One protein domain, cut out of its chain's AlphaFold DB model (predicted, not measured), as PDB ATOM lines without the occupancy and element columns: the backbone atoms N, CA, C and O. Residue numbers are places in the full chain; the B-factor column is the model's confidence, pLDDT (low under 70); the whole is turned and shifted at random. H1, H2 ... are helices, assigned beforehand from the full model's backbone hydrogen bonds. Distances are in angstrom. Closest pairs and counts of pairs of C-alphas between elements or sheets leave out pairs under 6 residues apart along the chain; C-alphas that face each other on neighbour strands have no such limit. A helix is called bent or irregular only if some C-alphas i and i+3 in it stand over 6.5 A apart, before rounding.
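What this domain is: This is residues 2 to 49 of the 125 residues of the protein "DUF domain-containing protein" of Bacillus kyonggiensis (UniProt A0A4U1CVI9). Look first for an open hook: the long, kinked helix H2 is its shank, and residues 13 to 21 curve round at one end to the short helix H1. Residues 34 to 49, of which 34 to 46 belong to H2, stick out as a free arm that makes much of the length. The printed part has 48 residues with two named helices, H1 then H2, and no named strand; the class is all helix. It is only just loose, close to extended, with a radius of gyration of the C-alphas of 14.3 A and spans of 48 by 22 by 11 A.

Where its parts are: Find C-alpha 22 at (-33.839, -14.803, -3.207); from there H2, residues 22 to 46, runs 34.7 A to C-alpha 46 at (-34.579, -38.581, 22.000). H1, residues 5 to 12, begins at C-alpha 5, (-23.273, -22.608, 5.783).

How they stand to each other: H2 has a kink of 32 degrees near residue 31 and is only just irregular, with C-alphas 26 and 29 6.6 A apart. H1 and H2 are only just apart, their closest C-alphas 8.2 A from each other. Every O i to N i+4 pair is within hydrogen-bond range in H1, and 19 of 21 in H2.

The domain as a whole: The C-alphas of Gly 16 and Pro 49 are the two farthest apart, 48.7 A. The printed part has no cut, and the link from H1 to H2 is short. Residues 2 to 17 have pLDDT under 70.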
ATOM      1  N   PHE A   2     -27.233 -20.050  12.672       41.72
ATOM      2  CA  PHE A   2     -28.149 -20.100  11.506       41.72
ATOM      3  C   PHE A   2     -27.682 -19.314  10.266       41.72
ATOM      4  O   PHE A   2     -28.449 -19.105   9.336       41.72
ATOM      5  N   ARG A   3     -26.431 -18.842  10.228       42.53
ATOM      6  CA  ARG A   3     -25.933 -17.977   9.137       42.53
ATOM      7  C   ARG A   3     -24.641 -18.445   8.468       42.53
ATOM      8  O   ARG A   3     -24.152 -17.757   7.582       42.53
ATOM      9  N   SER A   4     -24.067 -19.578   8.871       47.66
ATOM     10  CA  SER A   4     -22.707 -19.932   8.447       47.66
ATOM     11  C   SER A   4     -22.641 -20.710   7.138       47.66
ATOM     12  O   SER A   4     -21.731 -20.459   6.366       47.66
ATOM     13  N   ASN A   5     -23.568 -21.617   6.830       54.97
ATOM     14  CA  ASN A   5     -23.273 -22.608   5.783       54.97
ATOM     15  C   ASN A   5     -23.327 -22.040   4.358       54.97
ATOM     16  O   ASN A   5     -22.445 -22.334   3.561       54.97
ATOM     17  N   VAL A   6     -24.302 -21.184   4.044       57.97
ATOM     18  CA  VAL A   6     -24.454 -20.643   2.680       57.97
ATOM     19  C   VAL A   6     -23.378 -19.598   2.378       57.97
ATOM     20  O   VAL A   6     -22.723 -19.664   1.345       57.97
ATOM     21  N   MET A   7     -23.121 -18.682   3.319       56.44
ATOM     22  CA  MET A   7     -22.082 -17.656   3.163       56.44
ATOM     23  C   MET A   7     -20.666 -18.230   3.265       56.44
ATOM     24  O   MET A   7     -19.799 -17.823   2.501       56.44
ATOM     25  N   SER A   8     -20.424 -19.215   4.140       56.12
ATOM     26  CA  SER A   8     -19.117 -19.882   4.218       56.12
ATOM     27  C   SER A   8     -18.823 -20.711   2.969       56.12
ATOM     28  O   SER A   8     -17.669 -20.758   2.559       56.12
ATOM     29  N   ALA A   9     -19.830 -21.336   2.347       55.91
ATOM     30  CA  ALA A   9     -19.649 -22.051   1.083       55.91
ATOM     31  C   ALA A   9     -19.312 -21.092  -0.071       55.91
ATOM     32  O   ALA A   9     -18.428 -21.393  -0.865       55.91
ATOM     33  N   ILE A  10     -19.949 -19.915  -0.124       60.00
ATOM     34  CA  ILE A  10     -19.643 -18.870  -1.117       60.00
ATOM     35  C   ILE A  10     -18.234 -18.301  -0.893       60.00
ATOM     36  O   ILE A  10     -17.472 -18.172  -1.845       60.00
ATOM     37  N   CYS A  11     -17.852 -18.021   0.359       58.06
ATOM     38  CA  CYS A  11     -16.503 -17.547   0.687       58.06
ATOM     39  C   CYS A  11     -15.407 -18.578   0.382       58.06
ATOM     40  O   CYS A  11     -14.303 -18.188   0.015       58.06
ATOM     41  N   PHE A  12     -15.680 -19.875   0.548       57.03
ATOM     42  CA  PHE A  12     -14.685 -20.928   0.323       57.03
ATOM     43  C   PHE A  12     -14.528 -21.307  -1.156       57.03
ATOM     44  O   PHE A  12     -13.480 -21.801  -1.558       57.03
ATOM     45  N   ALA A  13     -15.553 -21.079  -1.978       61.19
ATOM     46  CA  ALA A  13     -15.595 -21.595  -3.343       61.19
ATOM     47  C   ALA A  13     -14.940 -20.698  -4.418       61.19
ATOM     48  O   ALA A  13     -14.953 -21.058  -5.594       61.19
ATOM     49  N   GLY A  14     -14.306 -19.589  -4.020       54.28
ATOM     50  CA  GLY A  14     -13.494 -18.744  -4.903       54.28
ATOM     51  C   GLY A  14     -14.284 -17.750  -5.765       54.28
ATOM     52  O   GLY A  14     -15.509 -17.816  -5.884       54.28
ATOM     53  N   GLU A  15     -13.562 -16.790  -6.354       55.25
ATOM     54  CA  GLU A  15     -14.111 -15.788  -7.277       55.25
ATOM     55  C   GLU A  15     -14.752 -16.481  -8.491       55.25
ATOM     56  O   GLU A  15     -14.064 -17.053  -9.333       55.25
ATOM     57  N   GLY A  16     -16.087 -16.456  -8.570       60.84
ATOM     58  CA  GLY A  16     -16.838 -17.039  -9.688       60.84
ATOM     59  C   GLY A  16     -18.167 -17.691  -9.310       60.84
ATOM     60  O   GLY A  16     -18.993 -17.933 -10.190       60.84
ATOM     61  N   ILE A  17     -18.426 -17.944  -8.022       63.94
ATOM     62  CA  ILE A  17     -19.735 -18.448  -7.583       63.94
ATOM     63  C   ILE A  17     -20.738 -17.297  -7.534       63.94
ATOM     64  O   ILE A  17     -20.639 -16.391  -6.706       63.94
ATOM     65  N   ALA A  18     -21.725 -17.348  -8.429       70.25
ATOM     66  CA  ALA A  18     -22.840 -16.415  -8.426       70.25
ATOM     67  C   ALA A  18     -23.597 -16.501  -7.094       70.25
ATOM     68  O   ALA A  18     -23.919 -17.593  -6.615       70.25
ATOM     69  N   SER A  19     -23.891 -15.339  -6.506       70.06
ATOM     70  CA  SER A  19     -24.710 -15.268  -5.299       70.06
ATOM     71  C   SER A  19     -26.050 -15.967  -5.547       70.06
ATOM     72  O   SER A  19     -26.668 -15.723  -6.588       70.06
ATOM     73  N   PRO A  20     -26.535 -16.796  -4.607       73.38
ATOM     74  CA  PRO A  20     -27.862 -17.380  -4.718       73.38
ATOM     75  C   PRO A  20     -28.911 -16.271  -4.815       73.38
ATOM     76  O   PRO A  20     -28.790 -15.219  -4.178       73.38
ATOM     77  N   THR A  21     -29.936 -16.500  -5.631       80.88
ATOM     78  CA  THR A  21     -31.057 -15.565  -5.742       80.88
ATOM     79  C   THR A  21     -31.987 -15.710  -4.538       80.88
ATOM     80  O   THR A  21     -31.988 -16.741  -3.869       80.88
ATOM     81  N   GLY A  22     -32.832 -14.706  -4.276       78.94
ATOM     82  CA  GLY A  22     -33.839 -14.803  -3.207       78.94
ATOM     83  C   GLY A  22     -34.724 -16.050  -3.334       78.94
ATOM     84  O   GLY A  22     -34.993 -16.715  -2.344       78.94
ATOM     85  N   ARG A  23     -35.060 -16.452  -4.569       81.94
ATOM     86  CA  ARG A  23     -35.812 -17.689  -4.845       81.94
ATOM     87  C   ARG A  23     -35.044 -18.962  -4.486       81.94
ATOM     88  O   ARG A  23     -35.658 -19.925  -4.047       81.94
ATOM     89  N   ASP A  24     -33.724 -18.976  -4.663       78.19
ATOM     90  CA  ASP A  24     -32.903 -20.128  -4.273       78.19
ATOM     91  C   ASP A  24     -32.826 -20.253  -2.747       78.19
ATOM     92  O   ASP A  24     -32.853 -21.365  -2.218       78.19
ATOM     93  N   ILE A  25     -32.741 -19.109  -2.053       80.38
ATOM     94  CA  ILE A  25     -32.718 -19.021  -0.587       80.38
ATOM     95  C   ILE A  25     -34.047 -19.505  -0.005       80.38
ATOM     96  O   ILE A  25     -34.030 -20.400   0.835       80.38
ATOM     97  N   ASP A  26     -35.164 -18.957  -0.484       79.19
ATOM     98  CA  ASP A  26     -36.509 -19.271   0.012       79.19
ATOM     99  C   ASP A  26     -37.000 -20.663  -0.411       79.19
ATOM    100  O   ASP A  26     -37.881 -21.220   0.231       79.19
ATOM    101  N   GLY A  27     -36.448 -21.223  -1.490       83.31
ATOM    102  CA  GLY A  27     -36.750 -22.578  -1.941       83.31
ATOM    103  C   GLY A  27     -35.717 -23.580  -1.438       83.31
ATOM    104  O   GLY A  27     -35.724 -24.012  -0.288       83.31
ATOM    105  N   LYS A  28     -34.780 -23.936  -2.321       80.31
ATOM    106  CA  LYS A  28     -33.846 -25.056  -2.132       80.31
ATOM    107  C   LYS A  28     -33.098 -25.019  -0.795       80.31
ATOM    108  O   LYS A  28     -32.926 -26.068  -0.171       80.31
ATOM    109  N   TYR A  29     -32.588 -23.855  -0.388       79.94
ATOM    110  CA  TYR A  29     -31.791 -23.760   0.837       79.94
ATOM    111  C   TYR A  29     -32.655 -23.789   2.098       79.94
ATOM    112  O   TYR A  29     -32.246 -24.417   3.077       79.94
ATOM    113  N   LEU A  30     -33.839 -23.174   2.074       84.06
ATOM    114  CA  LEU A  30     -34.788 -23.241   3.180       84.06
ATOM    115  C   LEU A  30     -35.269 -24.681   3.405       84.06
ATOM    116  O   LEU A  30     -35.178 -25.166   4.530       84.06
ATOM    117  N   ASP A  31     -35.648 -25.388   2.338       86.69
ATOM    118  CA  ASP A  31     -36.110 -26.784   2.395       86.69
ATOM    119  C   ASP A  31     -35.026 -27.742   2.915       86.69
ATOM    120  O   ASP A  31     -35.296 -28.727   3.610       86.69
ATOM    121  N   GLN A  32     -33.765 -27.505   2.541       86.94
ATOM    122  CA  GLN A  32     -32.653 -28.298   3.061       86.94
ATOM    123  C   GLN A  32     -32.422 -28.010   4.545       86.94
ATOM    124  O   GLN A  32     -32.285 -28.941   5.335       86.94
ATOM    125  N   ASN A  33     -32.421 -26.734   4.929       84.94
ATOM    126  CA  ASN A  33     -32.231 -26.333   6.315       84.94
ATOM    127  C   ASN A  33     -33.365 -26.849   7.209       84.94
ATOM    128  O   ASN A  33     -33.098 -27.324   8.306       84.94
ATOM    129  N   GLU A  34     -34.615 -26.827   6.742       86.38
ATOM    130  CA  GLU A  34     -35.736 -27.418   7.472       86.38
ATOM    131  C   GLU A  34     -35.510 -28.913   7.719       86.38
ATOM    132  O   GLU A  34     -35.610 -29.360   8.859       86.38
ATOM    133  N   ARG A  35     -35.123 -29.684   6.695       88.69
ATOM    134  CA  ARG A  35     -34.818 -31.116   6.855       88.69
ATOM    135  C   ARG A  35     -33.699 -31.364   7.861       88.69
ATOM    136  O   ARG A  35     -33.840 -32.227   8.729       88.69
ATOM    137  N   ASP A  36     -32.621 -30.592   7.785       88.31
ATOM    138  CA  ASP A  36     -31.503 -30.712   8.719       88.31
ATOM    139  C   ASP A  36     -31.951 -30.389  10.153       88.31
ATOM    140  O   ASP A  36     -31.597 -31.108  11.092       88.31
ATOM    141  N   LEU A  37     -32.790 -29.364  10.332       87.94
ATOM    142  CA  LEU A  37     -33.366 -29.018  11.628       87.94
ATOM    143  C   LEU A  37     -34.288 -30.097  12.174       87.94
ATOM    144  O   LEU A  37     -34.195 -30.392  13.361       87.94
ATOM    145  N   GLN A  38     -35.125 -30.716  11.344       88.00
ATOM    146  CA  GLN A  38     -35.983 -31.822  11.772       88.00
ATOM    147  C   GLN A  38     -35.144 -32.998  12.292       88.00
ATOM    148  O   GLN A  38     -35.451 -33.572  13.335       88.00
ATOM    149  N   VAL A  39     -34.024 -33.312  11.628       90.69
ATOM    150  CA  VAL A  39     -33.093 -34.359  12.087       90.69
ATOM    151  C   VAL A  39     -32.446 -33.994  13.426       90.69
ATOM    152  O   VAL A  39     -32.346 -34.844  14.312       90.69
ATOM    153  N   GLN A  40     -31.999 -32.747  13.602       88.62
ATOM    154  CA  GLN A  40     -31.432 -32.306  14.883       88.62
ATOM    155  C   GLN A  40     -32.491 -32.260  15.990       88.62
ATOM    156  O   GLN A  40     -32.198 -32.620  17.129       88.62
ATOM    157  N   TYR A  41     -33.724 -31.878  15.656       87.56
ATOM    158  CA  TYR A  41     -34.831 -31.841  16.600       87.56
ATOM    159  C   TYR A  41     -35.172 -33.244  17.089       87.56
ATOM    160  O   TYR A  41     -35.277 -33.455  18.290       87.56
ATOM    161  N   ALA A  42     -35.238 -34.230  16.192       88.69
ATOM    162  CA  ALA A  42     -35.475 -35.622  16.568       88.69
ATOM    163  C   ALA A  42     -34.401 -36.160  17.533       88.69
ATOM    164  O   ALA A  42     -34.724 -36.862  18.491       88.69
ATOM    165  N   LYS A  43     -33.125 -35.792  17.333       88.81
ATOM    166  CA  LYS A  43     -32.039 -36.134  18.271       88.81
ATOM    167  C   LYS A  43     -32.229 -35.466  19.630       88.81
ATOM    168  O   LYS A  43     -32.103 -36.128  20.650       88.81
ATOM    169  N   PHE A  44     -32.584 -34.183  19.633       87.38
ATOM    170  CA  PHE A  44     -32.901 -33.444  20.852       87.38
ATOM    171  C   PHE A  44     -34.089 -34.062  21.607       87.38
ATOM    172  O   PHE A  44     -34.036 -34.195  22.827       87.38
ATOM    173  N   GLN A  45     -35.132 -34.498  20.894       86.00
ATOM    174  CA  GLN A  45     -36.293 -35.179  21.475       86.00
ATOM    175  C   GLN A  45     -35.953 -36.548  22.070       86.00
ATOM    176  O   GLN A  45     -36.526 -36.932  23.086       86.00
ATOM    177  N   ALA A  46     -35.001 -37.279  21.486       89.19
ATOM    178  CA  ALA A  46     -34.579 -38.581  22.000       89.19
ATOM    179  C   ALA A  46     -33.941 -38.501  23.404       89.19
ATOM    180  O   ALA A  46     -33.954 -39.487  24.137       89.19
ATOM    181  N   GLU A  47     -33.415 -37.337  23.796       87.38
ATOM    182  CA  GLU A  47     -32.798 -37.106  25.110       87.38
ATOM    183  C   GLU A  47     -33.816 -36.762  26.212       87.38
ATOM    184  O   GLU A  47     -33.490 -36.813  27.403       87.38
ATOM    185  N   TRP A  48     -35.062 -36.450  25.841       87.50
ATOM    186  CA  TRP A  48     -36.109 -36.018  26.769       87.50
ATOM    187  C   TRP A  48     -36.389 -37.009  27.907       87.50
ATOM    188  O   TRP A  48     -36.501 -36.551  29.044       87.50
ATOM    189  N   PRO A  49     -36.447 -38.340  27.689       85.56
ATOM    190  CA  PRO A  49     -36.680 -39.288  28.781       85.56
ATOM    191  C   PRO A  49     -35.520 -39.372  29.785       85.56
ATOM    192  O   PRO A  49     -35.726 -39.794  30.919       85.56
TER     193      PRO A  49